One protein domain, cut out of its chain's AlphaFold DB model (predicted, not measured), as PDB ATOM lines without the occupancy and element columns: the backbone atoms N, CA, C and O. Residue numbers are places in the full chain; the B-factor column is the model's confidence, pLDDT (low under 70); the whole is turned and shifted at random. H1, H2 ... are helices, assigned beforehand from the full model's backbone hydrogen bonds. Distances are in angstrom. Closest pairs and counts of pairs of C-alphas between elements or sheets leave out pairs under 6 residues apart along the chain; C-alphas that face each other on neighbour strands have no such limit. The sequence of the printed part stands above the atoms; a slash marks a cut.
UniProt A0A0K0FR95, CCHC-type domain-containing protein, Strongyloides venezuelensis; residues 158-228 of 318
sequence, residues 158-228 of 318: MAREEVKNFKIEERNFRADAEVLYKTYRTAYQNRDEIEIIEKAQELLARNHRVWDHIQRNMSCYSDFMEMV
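AT A GLANCE: This is residues 158 to 228 of the 318 residues of the protein "CCHC-type domain-containing protein" of Strongyloides venezuelensis (UniProt A0A0K0FR95). What shape? Helical hairpins H1-H2 and H3-H4 meet where H2 crosses H3, and H5 packs on H3. How large? The printed part, 71 residues with five named helices, all helix, is compact, spans 31 by 24 by 17 A, and has a radius of gyration of the C-alphas of 11.4 A.

HOW THE PARTS SIT: What comes first? H1, residues 158 to 165, touches H2, residues 170 to 187, closest C-alphas 159 and 187, 4.7 A. Next? H3, residues 193 to 204, touches H2, closest C-alphas 181 and 196, 7.2 A; H4, residues 208 to 220, 201 and 211, 6.1 A; and H5, residues 224 to 228, 193 and 224, 5.7 A. H1, H3 and H5 have every O i to N i+4 pair within hydrogen-bond range, H2 12 of 14, H4 7 of 9.

IN THESE COORDINATES: The start? C-alpha 158 is at (-50.259, -8.129, 16.745). The end? C-alpha 228 is at (-52.055, -26.626, 1.726).

THE WHOLE: Any cut? The printed part has no cut. Low confidence? No printed residue has pLDDT under 70.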
ATOM      1  N   MET A 158     -49.180  -7.220  16.373       81.12
ATOM      2  CA  MET A 158     -50.259  -8.129  16.745       81.12
ATOM      3  C   MET A 158     -50.332  -9.342  15.829       81.12
ATOM      4  O   MET A 158     -50.508 -10.452  16.314       81.12
ATOM      5  N   ALA A 159     -50.136  -9.151  14.526       87.62
ATOM      6  CA  ALA A 159     -50.052 -10.243  13.570       87.62
ATOM      7  C   ALA A 159     -48.931 -11.219  13.949       87.62
ATOM      8  O   ALA A 159     -49.116 -12.434  13.899       87.62
ATOM      9  N   ARG A 160     -47.779 -10.704  14.405       89.88
ATOM     10  CA  ARG A 160     -46.684 -11.536  14.928       89.88
ATOM     11  C   ARG A 160     -47.117 -12.332  16.154       89.88
ATOM     12  O   ARG A 160     -46.789 -13.512  16.249       89.88
ATOM     13  N   GLU A 161     -47.827 -11.707  17.086       87.44
ATOM     14  CA  GLU A 161     -48.280 -12.374  18.308       87.44
ATOM     15  C   GLU A 161     -49.379 -13.413  18.039       87.44
ATOM     16  O   GLU A 161     -49.380 -14.493  18.631       87.44
ATOM     17  N   GLU A 162     -50.265 -13.140  17.084       90.06
ATOM     18  CA  GLU A 162     -51.283 -14.082  16.630       90.06
ATOM     19  C   GLU A 162     -50.645 -15.292  15.937       90.06
ATOM     20  O   GLU A 162     -50.996 -16.421  16.258       90.06
ATOM     21  N   VAL A 163     -49.628 -15.090  15.087       94.69
ATOM     22  CA  VAL A 163     -48.853 -16.184  14.469       94.69
ATOM     23  C   VAL A 163     -48.182 -17.078  15.517       94.69
ATOM     24  O   VAL A 163     -48.142 -18.296  15.341       94.69
ATOM     25  N   LYS A 164     -47.654 -16.515  16.615       93.75
ATOM     26  CA  LYS A 164     -47.039 -17.311  17.698       93.75
ATOM     27  C   LYS A 164     -48.054 -18.188  18.425       93.75
ATOM     28  O   LYS A 164     -47.728 -19.308  18.808       93.75
ATOM     29  N   ASN A 165     -49.262 -17.668  18.628       93.62
ATOM     30  CA  ASN A 165     -50.328 -18.348  19.359       93.62
ATOM     31  C   ASN A 165     -51.267 -19.156  18.450       93.62
ATOM     32  O   ASN A 165     -52.192 -19.806  18.947       93.62
ATOM     33  N   PHE A 166     -51.024 -19.125  17.139       95.81
ATOM     34  CA  PHE A 166     -51.862 -19.763  16.141       95.81
ATOM     35  C   PHE A 166     -51.920 -21.276  16.358       95.81
ATOM     36  O   PHE A 166     -50.929 -21.924  16.698       95.81
ATOM     37  N   LYS A 167     -53.099 -21.860  16.153       95.12
ATOM     38  CA  LYS A 167     -53.315 -23.307  16.220       95.12
ATOM     39  C   LYS A 167     -54.088 -23.727  14.988       95.12
ATOM     40  O   LYS A 167     -55.055 -23.072  14.625       95.12
ATOM     41  N   ILE A 168     -53.653 -24.822  14.382       95.38
ATOM     42  CA  ILE A 168     -54.292 -25.386  13.199       95.38
ATOM     43  C   ILE A 168     -55.093 -26.612  13.625       95.38
ATOM     44  O   ILE A 168     -54.547 -27.539  14.230       95.38
ATOM     45  N   GLU A 169     -56.382 -26.629  13.304       93.75
ATOM     46  CA  GLU A 169     -57.247 -27.780  13.507       93.75
ATOM     47  C   GLU A 169     -57.282 -28.655  12.250       93.75
ATOM     48  O   GLU A 169     -57.671 -28.226  11.169       93.75
ATOM     49  N   GLU A 170     -56.960 -29.943  12.388       91.06
ATOM     50  CA  GLU A 170     -56.891 -30.876  11.250       91.06
ATOM     51  C   GLU A 170     -58.206 -30.998  10.463       91.06
ATOM     52  O   GLU A 170     -58.196 -31.278   9.267       91.06
ATOM     53  N   ARG A 171     -59.354 -30.791  11.122       90.62
ATOM     54  CA  ARG A 171     -60.677 -30.882  10.483       90.62
ATOM     55  C   ARG A 171     -60.976 -29.694   9.574       90.62
ATOM     56  O   ARG A 171     -61.681 -29.868   8.585       90.62
ATOM     57  N   ASN A 172     -60.432 -28.528   9.914       94.25
ATOM     58  CA  ASN A 172     -60.627 -27.265   9.207       94.25
ATOM     59  C   ASN A 172     -59.310 -26.755   8.610       94.25
ATOM     60  O   ASN A 172     -59.177 -25.566   8.328       94.25
ATOM     61  N   PHE A 173     -58.361 -27.670   8.370       95.56
ATOM     62  CA  PHE A 173     -56.973 -27.371   8.028       95.56
ATOM     63  C   PHE A 173     -56.834 -26.288   6.955       95.56
ATOM     64  O   PHE A 173     -56.092 -25.329   7.134       95.56
ATOM     65  N   ARG A 174     -57.586 -26.413   5.856       96.31
ATOM     66  CA  ARG A 174     -57.534 -25.464   4.741       96.31
ATOM     67  C   ARG A 174     -57.929 -24.041   5.146       96.31
ATOM     68  O   ARG A 174     -57.242 -23.102   4.769       96.31
ATOM     69  N   ALA A 175     -59.012 -23.891   5.908       96.19
ATOM     70  CA  ALA A 175     -59.485 -22.583   6.355       96.19
ATOM     71  C   ALA A 175     -58.490 -21.949   7.338       96.19
ATOM     72  O   ALA A 175     -58.131 -20.783   7.186       96.19
ATOM     73  N   ASP A 176     -57.983 -22.736   8.287       96.56
ATOM     74  CA  ASP A 176     -56.997 -22.267   9.263       96.56
ATOM     75  C   ASP A 176     -55.676 -21.880   8.587       96.56
ATOM     76  O   ASP A 176     -55.072 -20.869   8.938       96.56
ATOM     77  N   ALA A 177     -55.238 -22.637   7.575       96.69
ATOM     78  CA  ALA A 177     -54.039 -22.325   6.805       96.69
ATOM     79  C   ALA A 177     -54.186 -21.028   5.988       96.69
ATOM     80  O   ALA A 177     -53.242 -20.246   5.911       96.69
ATOM     81  N   GLU A 178     -55.366 -20.755   5.420       95.31
ATOM     82  CA  GLU A 178     -55.645 -19.484   4.736       95.31
ATOM     83  C   GLU A 178     -55.607 -18.287   5.699       95.31
ATOM     84  O   GLU A 178     -55.105 -17.217   5.338       95.31
ATOM     85  N   VAL A 179     -56.120 -18.451   6.924       94.62
ATOM     86  CA  VAL A 179     -56.024 -17.421   7.969       94.62
ATOM     87  C   VAL A 179     -54.565 -17.222   8.370       94.62
ATOM     88  O   VAL A 179     -54.088 -16.088   8.337       94.62
ATOM     89  N   LEU A 180     -53.828 -18.305   8.640       96.06
ATOM     90  CA  LEU A 180     -52.400 -18.250   8.949       96.06
ATOM     91  C   LEU A 180     -51.624 -17.501   7.866       96.06
ATOM     92  O   LEU A 180     -50.835 -16.623   8.198       96.06
ATOM     93  N   TYR A 181     -51.862 -17.806   6.589       95.69
ATOM     94  CA  TYR A 181     -51.191 -17.147   5.470       95.69
ATOM     95  C   TYR A 181     -51.398 -15.628   5.493       95.69
ATOM     96  O   TYR A 181     -50.436 -14.860   5.425       95.69
ATOM     97  N   LYS A 182     -52.647 -15.174   5.658       92.69
ATOM     98  CA  LYS A 182     -52.985 -13.741   5.721       92.69
ATOM     99  C   LYS A 182     -52.352 -13.060   6.932       92.69
ATOM    100  O   LYS A 182     -51.759 -11.985   6.794       92.69
ATOM    101  N   THR A 183     -52.441 -13.685   8.105       92.50
ATOM    102  CA  THR A 183     -51.857 -13.161   9.344       92.50
ATOM    103  C   THR A 183     -50.332 -13.107   9.238       92.50
ATOM    104  O   THR A 183     -49.728 -12.086   9.560       92.50
ATOM    105  N   TYR A 184     -49.694 -14.139   8.684       94.88
ATOM    106  CA  TYR A 184     -48.244 -14.196   8.504       94.88
ATOM    107  C   TYR A 184     -47.739 -13.154   7.504       94.88
ATOM    108  O   TYR A 184     -46.788 -12.436   7.805       94.88
ATOM    109  N   ARG A 185     -48.403 -12.993   6.352       92.56
ATOM    110  CA  ARG A 185     -48.076 -11.943   5.370       92.56
ATOM    111  C   ARG A 185     -48.214 -10.538   5.956       92.56
ATOM    112  O   ARG A 185     -47.424  -9.655   5.635       92.56
ATOM    113  N   THR A 186     -49.170 -10.345   6.861       89.00
ATOM    114  CA  THR A 186     -49.339  -9.079   7.588       89.00
ATOM    115  C   THR A 186     -48.220  -8.863   8.614       89.00
ATOM    116  O   THR A 186     -47.668  -7.768   8.713       89.00
ATOM    117  N   ALA A 187     -47.832  -9.916   9.339       91.62
ATOM    118  CA  ALA A 187     -46.744  -9.900  10.318       91.62
ATOM    119  C   ALA A 187     -45.360  -9.693   9.673       91.62
ATOM    120  O   ALA A 187     -44.489  -9.013  10.236       91.62
ATOM    121  N   TYR A 188     -45.157 -10.261   8.485       92.12
ATOM    122  CA  TYR A 188     -43.865 -10.364   7.817       92.12
ATOM    123  C   TYR A 188     -43.993 -10.165   6.295       92.12
ATOM    124  O   TYR A 188     -43.977 -11.111   5.512       92.12
ATOM    125  N   GLN A 189     -44.077  -8.903   5.868       87.12
ATOM    126  CA  GLN A 189     -44.376  -8.525   4.476       87.12
ATOM    127  C   GLN A 189     -43.362  -9.041   3.437       87.12
ATOM    128  O   GLN A 189     -43.747  -9.332   2.310       87.12
ATOM    129  N   ASN A 190     -42.090  -9.203   3.821       89.31
ATOM    130  CA  ASN A 190     -40.990  -9.499   2.892       89.31
ATOM    131  C   ASN A 190     -40.456 -10.938   2.981       89.31
ATOM    132  O   ASN A 190     -39.369 -11.204   2.477       89.31
ATOM    133  N   ARG A 191     -41.152 -11.849   3.669       91.88
ATOM    134  CA  ARG A 191     -40.704 -13.247   3.772       91.88
ATOM    135  C   ARG A 191     -41.128 -14.046   2.547       91.88
ATOM    136  O   ARG A 191     -42.132 -13.724   1.904       91.88
ATOM    137  N   ASP A 192     -40.340 -15.056   2.213       94.19
ATOM    138  CA  ASP A 192     -40.651 -15.962   1.114       94.19
ATOM    139  C   ASP A 192     -41.763 -16.957   1.498       94.19
ATOM    140  O   ASP A 192     -42.204 -17.018   2.645       94.19
ATOM    141  N   GLU A 193     -42.269 -17.697   0.511       93.88
ATOM    142  CA  GLU A 193     -43.290 -18.736   0.728       93.88
ATOM    143  C   GLU A 193     -42.744 -19.918   1.546       93.88
ATOM    144  O   GLU A 193     -43.488 -20.553   2.294       93.88
ATOM    145  N   ILE A 194     -41.441 -20.194   1.438       93.75
ATOM    146  CA  ILE A 194     -40.776 -21.326   2.093       93.75
ATOM    147  C   ILE A 194     -40.832 -21.156   3.612       93.75
ATOM    148  O   ILE A 194     -41.241 -22.079   4.312       93.75
ATOM    149  N   GLU A 195     -40.537 -19.965   4.128       95.50
ATOM    150  CA  GLU A 195     -40.635 -19.658   5.555       95.50
ATOM    151  C   GLU A 195     -42.066 -19.817   6.098       95.50
ATOM    152  O   GLU A 195     -42.264 -20.230   7.244       95.50
ATOM    153  N   ILE A 196     -43.091 -19.516   5.288       96.06
ATOM    154  CA  ILE A 196     -44.495 -19.714   5.686       96.06
ATOM    155  C   ILE A 196     -44.802 -21.213   5.784       96.06
ATOM    156  O   ILE A 196     -45.463 -21.650   6.733       96.06
ATOM    157  N   ILE A 197     -44.297 -22.010   4.836       96.19
ATOM    158  CA  ILE A 197     -44.423 -23.470   4.857       96.19
ATOM    159  C   ILE A 197     -43.725 -24.046   6.095       96.19
ATOM    160  O   ILE A 197     -44.339 -24.836   6.814       96.19
ATOM    161  N   GLU A 198     -42.498 -23.614   6.397       95.44
ATOM    162  CA  GLU A 198     -41.762 -24.028   7.598       95.44
ATOM    163  C   GLU A 198     -42.531 -23.680   8.879       95.44
ATOM    164  O   GLU A 198     -42.654 -24.511   9.787       95.44
ATOM    165  N   LYS A 199     -43.141 -22.487   8.943       96.38
ATOM    166  CA  LYS A 199     -43.968 -22.110  10.094       96.38
ATOM    167  C   LYS A 199     -45.210 -22.988  10.223       96.38
ATOM    168  O   LYS A 199     -45.540 -23.421  11.330       96.38
ATOM    169  N   ALA A 200     -45.907 -23.280   9.127       95.62
ATOM    170  CA  ALA A 200     -47.050 -24.192   9.157       95.62
ATOM    171  C   ALA A 200     -46.636 -25.613   9.566       95.62
ATOM    172  O   ALA A 200     -47.342 -26.266  10.336       95.62
ATOM    173  N   GLN A 201     -45.465 -26.070   9.120       94.75
ATOM    174  CA  GLN A 201     -44.887 -27.347   9.522       94.75
ATOM    175  C   GLN A 201     -44.609 -27.401  11.034       94.75
ATOM    176  O   GLN A 201     -44.947 -28.401  11.672       94.75
ATOM    177  N   GLU A 202     -44.058 -26.336  11.627       95.12
ATOM    178  CA  GLU A 202     -43.857 -26.212  13.080       95.12
ATOM    179  C   GLU A 202     -45.188 -26.342  13.842       95.12
ATOM    180  O   GLU A 202     -45.296 -27.115  14.798       95.12
ATOM    181  N   LEU A 203     -46.235 -25.647  13.381       94.38
ATOM    182  CA  LEU A 203     -47.566 -25.681  14.000       94.38
ATOM    183  C   LEU A 203     -48.234 -27.065  13.901       94.38
ATOM    184  O   LEU A 203     -48.989 -27.458  14.796       94.38
ATOM    185  N   LEU A 204     -47.927 -27.826  12.850       93.44
ATOM    186  CA  LEU A 204     -48.436 -29.180  12.608       93.44
ATOM    187  C   LEU A 204     -47.567 -30.291  13.207       93.44
ATOM    188  O   LEU A 204     -47.958 -31.459  13.140       93.44
ATOM    189  N   ALA A 205     -46.434 -29.972  13.838       91.50
ATOM    190  CA  ALA A 205     -45.485 -30.963  14.359       91.50
ATOM    191  C   ALA A 205     -46.102 -31.944  15.380       91.50
ATOM    192  O   ALA A 205     -45.587 -33.042  15.591       91.50
ATOM    193  N   ARG A 206     -47.248 -31.595  15.983       89.50
ATOM    194  CA  ARG A 206     -48.017 -32.491  16.866       89.50
ATOM    195  C   ARG A 206     -48.560 -33.725  16.145       89.50
ATOM    196  O   ARG A 206     -48.730 -34.765  16.780       89.50
ATOM    197  N   ASN A 207     -48.818 -33.635  14.840       90.31
ATOM    198  CA  ASN A 207     -49.218 -34.766  14.016       90.31
ATOM    199  C   ASN A 207     -48.034 -35.232  13.163       90.31
ATOM    200  O   ASN A 207     -47.818 -34.767  12.045       90.31
ATOM    201  N   HIS A 208     -47.300 -36.220  13.680       90.50
ATOM    202  CA  HIS A 208     -46.111 -36.768  13.023       90.50
ATOM    203  C   HIS A 208     -46.378 -37.253  11.586       90.50
ATOM    204  O   HIS A 208     -45.477 -37.230  10.754       90.50
ATOM    205  N   ARG A 209     -47.596 -37.705  11.258       92.56
ATOM    206  CA  ARG A 209     -47.915 -38.166   9.895       92.56
ATOM    207  C   ARG A 209     -48.007 -37.015   8.909       92.56
ATOM    208  O   ARG A 209     -47.499 -37.129   7.803       92.56
ATOM    209  N   VAL A 210     -48.668 -35.935   9.316       94.00
ATOM    210  CA  VAL A 210     -48.784 -34.722   8.502       94.00
ATOM    211  C   VAL A 210     -47.412 -34.082   8.340       94.00
ATOM    212  O   VAL A 210     -47.021 -33.757   7.225       94.00
ATOM    213  N   TRP A 211     -46.655 -33.985   9.432       93.62
ATOM    214  CA  TRP A 211     -45.293 -33.462   9.411       93.62
ATOM    215  C   TRP A 211     -44.379 -34.248   8.453       93.62
ATOM    216  O   TRP A 211     -43.712 -33.652   7.615       93.62
ATOM    217  N   ASP A 212     -44.400 -35.584   8.516       94.88
ATOM    218  CA  ASP A 212     -43.612 -36.459   7.632       94.88
ATOM    219  C   ASP A 212     -44.068 -36.362   6.163       94.88
ATOM    220  O   ASP A 212     -43.240 -36.386   5.254       94.88
ATOM    221  N   HIS A 213     -45.373 -36.187   5.914       95.81
ATOM    222  CA  HIS A 213     -45.896 -35.919   4.567       95.81
ATOM    223  C   HIS A 213     -45.348 -34.608   3.998       95.81
ATOM    224  O   HIS A 213     -44.867 -34.604   2.866       95.81
ATOM    225  N   ILE A 214     -45.368 -33.524   4.779       95.75
ATOM    226  CA  ILE A 214     -44.819 -32.224   4.363       95.75
ATOM    227  C   ILE A 214     -43.318 -32.354   4.090       95.75
ATOM    228  O   ILE A 214     -42.864 -32.011   3.002       95.75
ATOM    229  N   GLN A 215     -42.560 -32.934   5.024       95.19
ATOM    230  CA  GLN A 215     -41.103 -33.049   4.919       95.19
ATOM    231  C   GLN A 215     -40.654 -33.790   3.651       95.19
ATOM    232  O   GLN A 215     -39.685 -33.393   3.008       95.19
ATOM    233  N   ARG A 216     -41.348 -34.869   3.269       96.06
ATOM    234  CA  ARG A 216     -41.002 -35.666   2.076       96.06
ATOM    235  C   ARG A 216     -41.306 -34.967   0.760       96.06
ATOM    236  O   ARG A 216     -40.687 -35.293  -0.246       96.06
ATOM    237  N   ASN A 217     -42.273 -34.058   0.764       96.19
ATOM    238  CA  ASN A 217     -42.719 -33.340  -0.424       96.19
ATOM    239  C   ASN A 217     -42.232 -31.884  -0.434       96.19
ATOM    240  O   ASN A 217     -42.627 -31.129  -1.313       96.19
ATOM    241  N   MET A 218     -41.362 -31.497   0.506       93.81
ATOM    242  CA  MET A 218     -40.933 -30.111   0.703       93.81
ATOM    243  C   MET A 218     -40.339 -29.494  -0.570       93.81
ATOM    244  O   MET A 218     -40.668 -28.370  -0.923       93.81
ATOM    245  N   SER A 219     -39.523 -30.253  -1.304       94.69
ATOM    246  CA  SER A 219     -38.920 -29.808  -2.569       94.69
ATOM    247  C   SER A 219     -39.905 -29.716  -3.737       94.69
ATOM    248  O   SER A 219     -39.546 -29.204  -4.792       94.69
ATOM    249  N   CYS A 220     -41.106 -30.276  -3.588       95.00
ATOM    250  CA  CYS A 220     -42.133 -30.292  -4.624       95.00
ATOM    251  C   CYS A 220     -43.101 -29.110  -4.503       95.00
ATOM    252  O   CYS A 220     -43.867 -28.889  -5.432       95.00
ATOM    253  N   TYR A 221     -43.099 -28.385  -3.381       96.00
ATOM    254  CA  TYR A 221     -43.988 -27.248  -3.175       96.00
ATOM    255  C   TYR A 221     -43.387 -25.984  -3.783       96.00
ATOM    256  O   TYR A 221     -42.327 -25.524  -3.359       96.00
ATOM    257  N   SER A 222     -44.073 -25.425  -4.777       93.62
ATOM    258  CA  SER A 222     -43.700 -24.150  -5.393       93.62
ATOM    259  C   SER A 222     -44.209 -22.946  -4.599       93.62
ATOM    260  O   SER A 222     -43.536 -21.916  -4.537       93.62
ATOM    261  N   ASP A 223     -45.366 -23.088  -3.951       96.00
ATOM    262  CA  ASP A 223     -45.971 -22.072  -3.099       96.00
ATOM    263  C   ASP A 223     -46.687 -22.691  -1.884       96.00
ATOM    264  O   ASP A 223     -46.899 -23.908  -1.785       96.00
ATOM    265  N   PHE A 224     -47.060 -21.841  -0.925       96.69
ATOM    266  CA  PHE A 224     -47.756 -22.271   0.284       96.69
ATOM    267  C   PHE A 224     -49.114 -22.927  -0.006       96.69
ATOM    268  O   PHE A 224     -49.508 -23.873   0.681       96.69
ATOM    269  N   MET A 225     -49.843 -22.468  -1.025       96.31
ATOM    270  CA  MET A 225     -51.186 -22.964  -1.330       96.31
ATOM    271  C   MET A 225     -51.161 -24.365  -1.951       96.31
ATOM    272  O   MET A 225     -52.067 -25.164  -1.692       96.31
ATOM    273  N   GLU A 226     -50.117 -24.700  -2.705       97.19
ATOM    274  CA  GLU A 226     -49.847 -26.044  -3.205       97.19
ATOM    275  C   GLU A 226     -49.596 -27.019  -2.047       97.19
ATOM    276  O   GLU A 226     -50.199 -28.100  -1.998       97.19
ATOM    277  N   MET A 227     -48.794 -26.608  -1.058       97.56
ATOM    278  CA  MET A 227     -48.601 -27.378   0.174       97.56
ATOM    279  C   MET A 227     -49.930 -27.588   0.909       97.56
ATOM    280  O   MET A 227     -50.273 -28.727   1.240       97.56
ATOM    281  N   VAL A 228     -50.733 -26.532   1.082       97.75
ATOM    282  CA  VAL A 228     -52.055 -26.626   1.726       97.75
ATOM    283  C   VAL A 228     -52.976 -27.592   0.977       97.75
ATOM    284  O   VAL A 228     -53.634 -28.426   1.600       97.75
TER     285      VAL A 228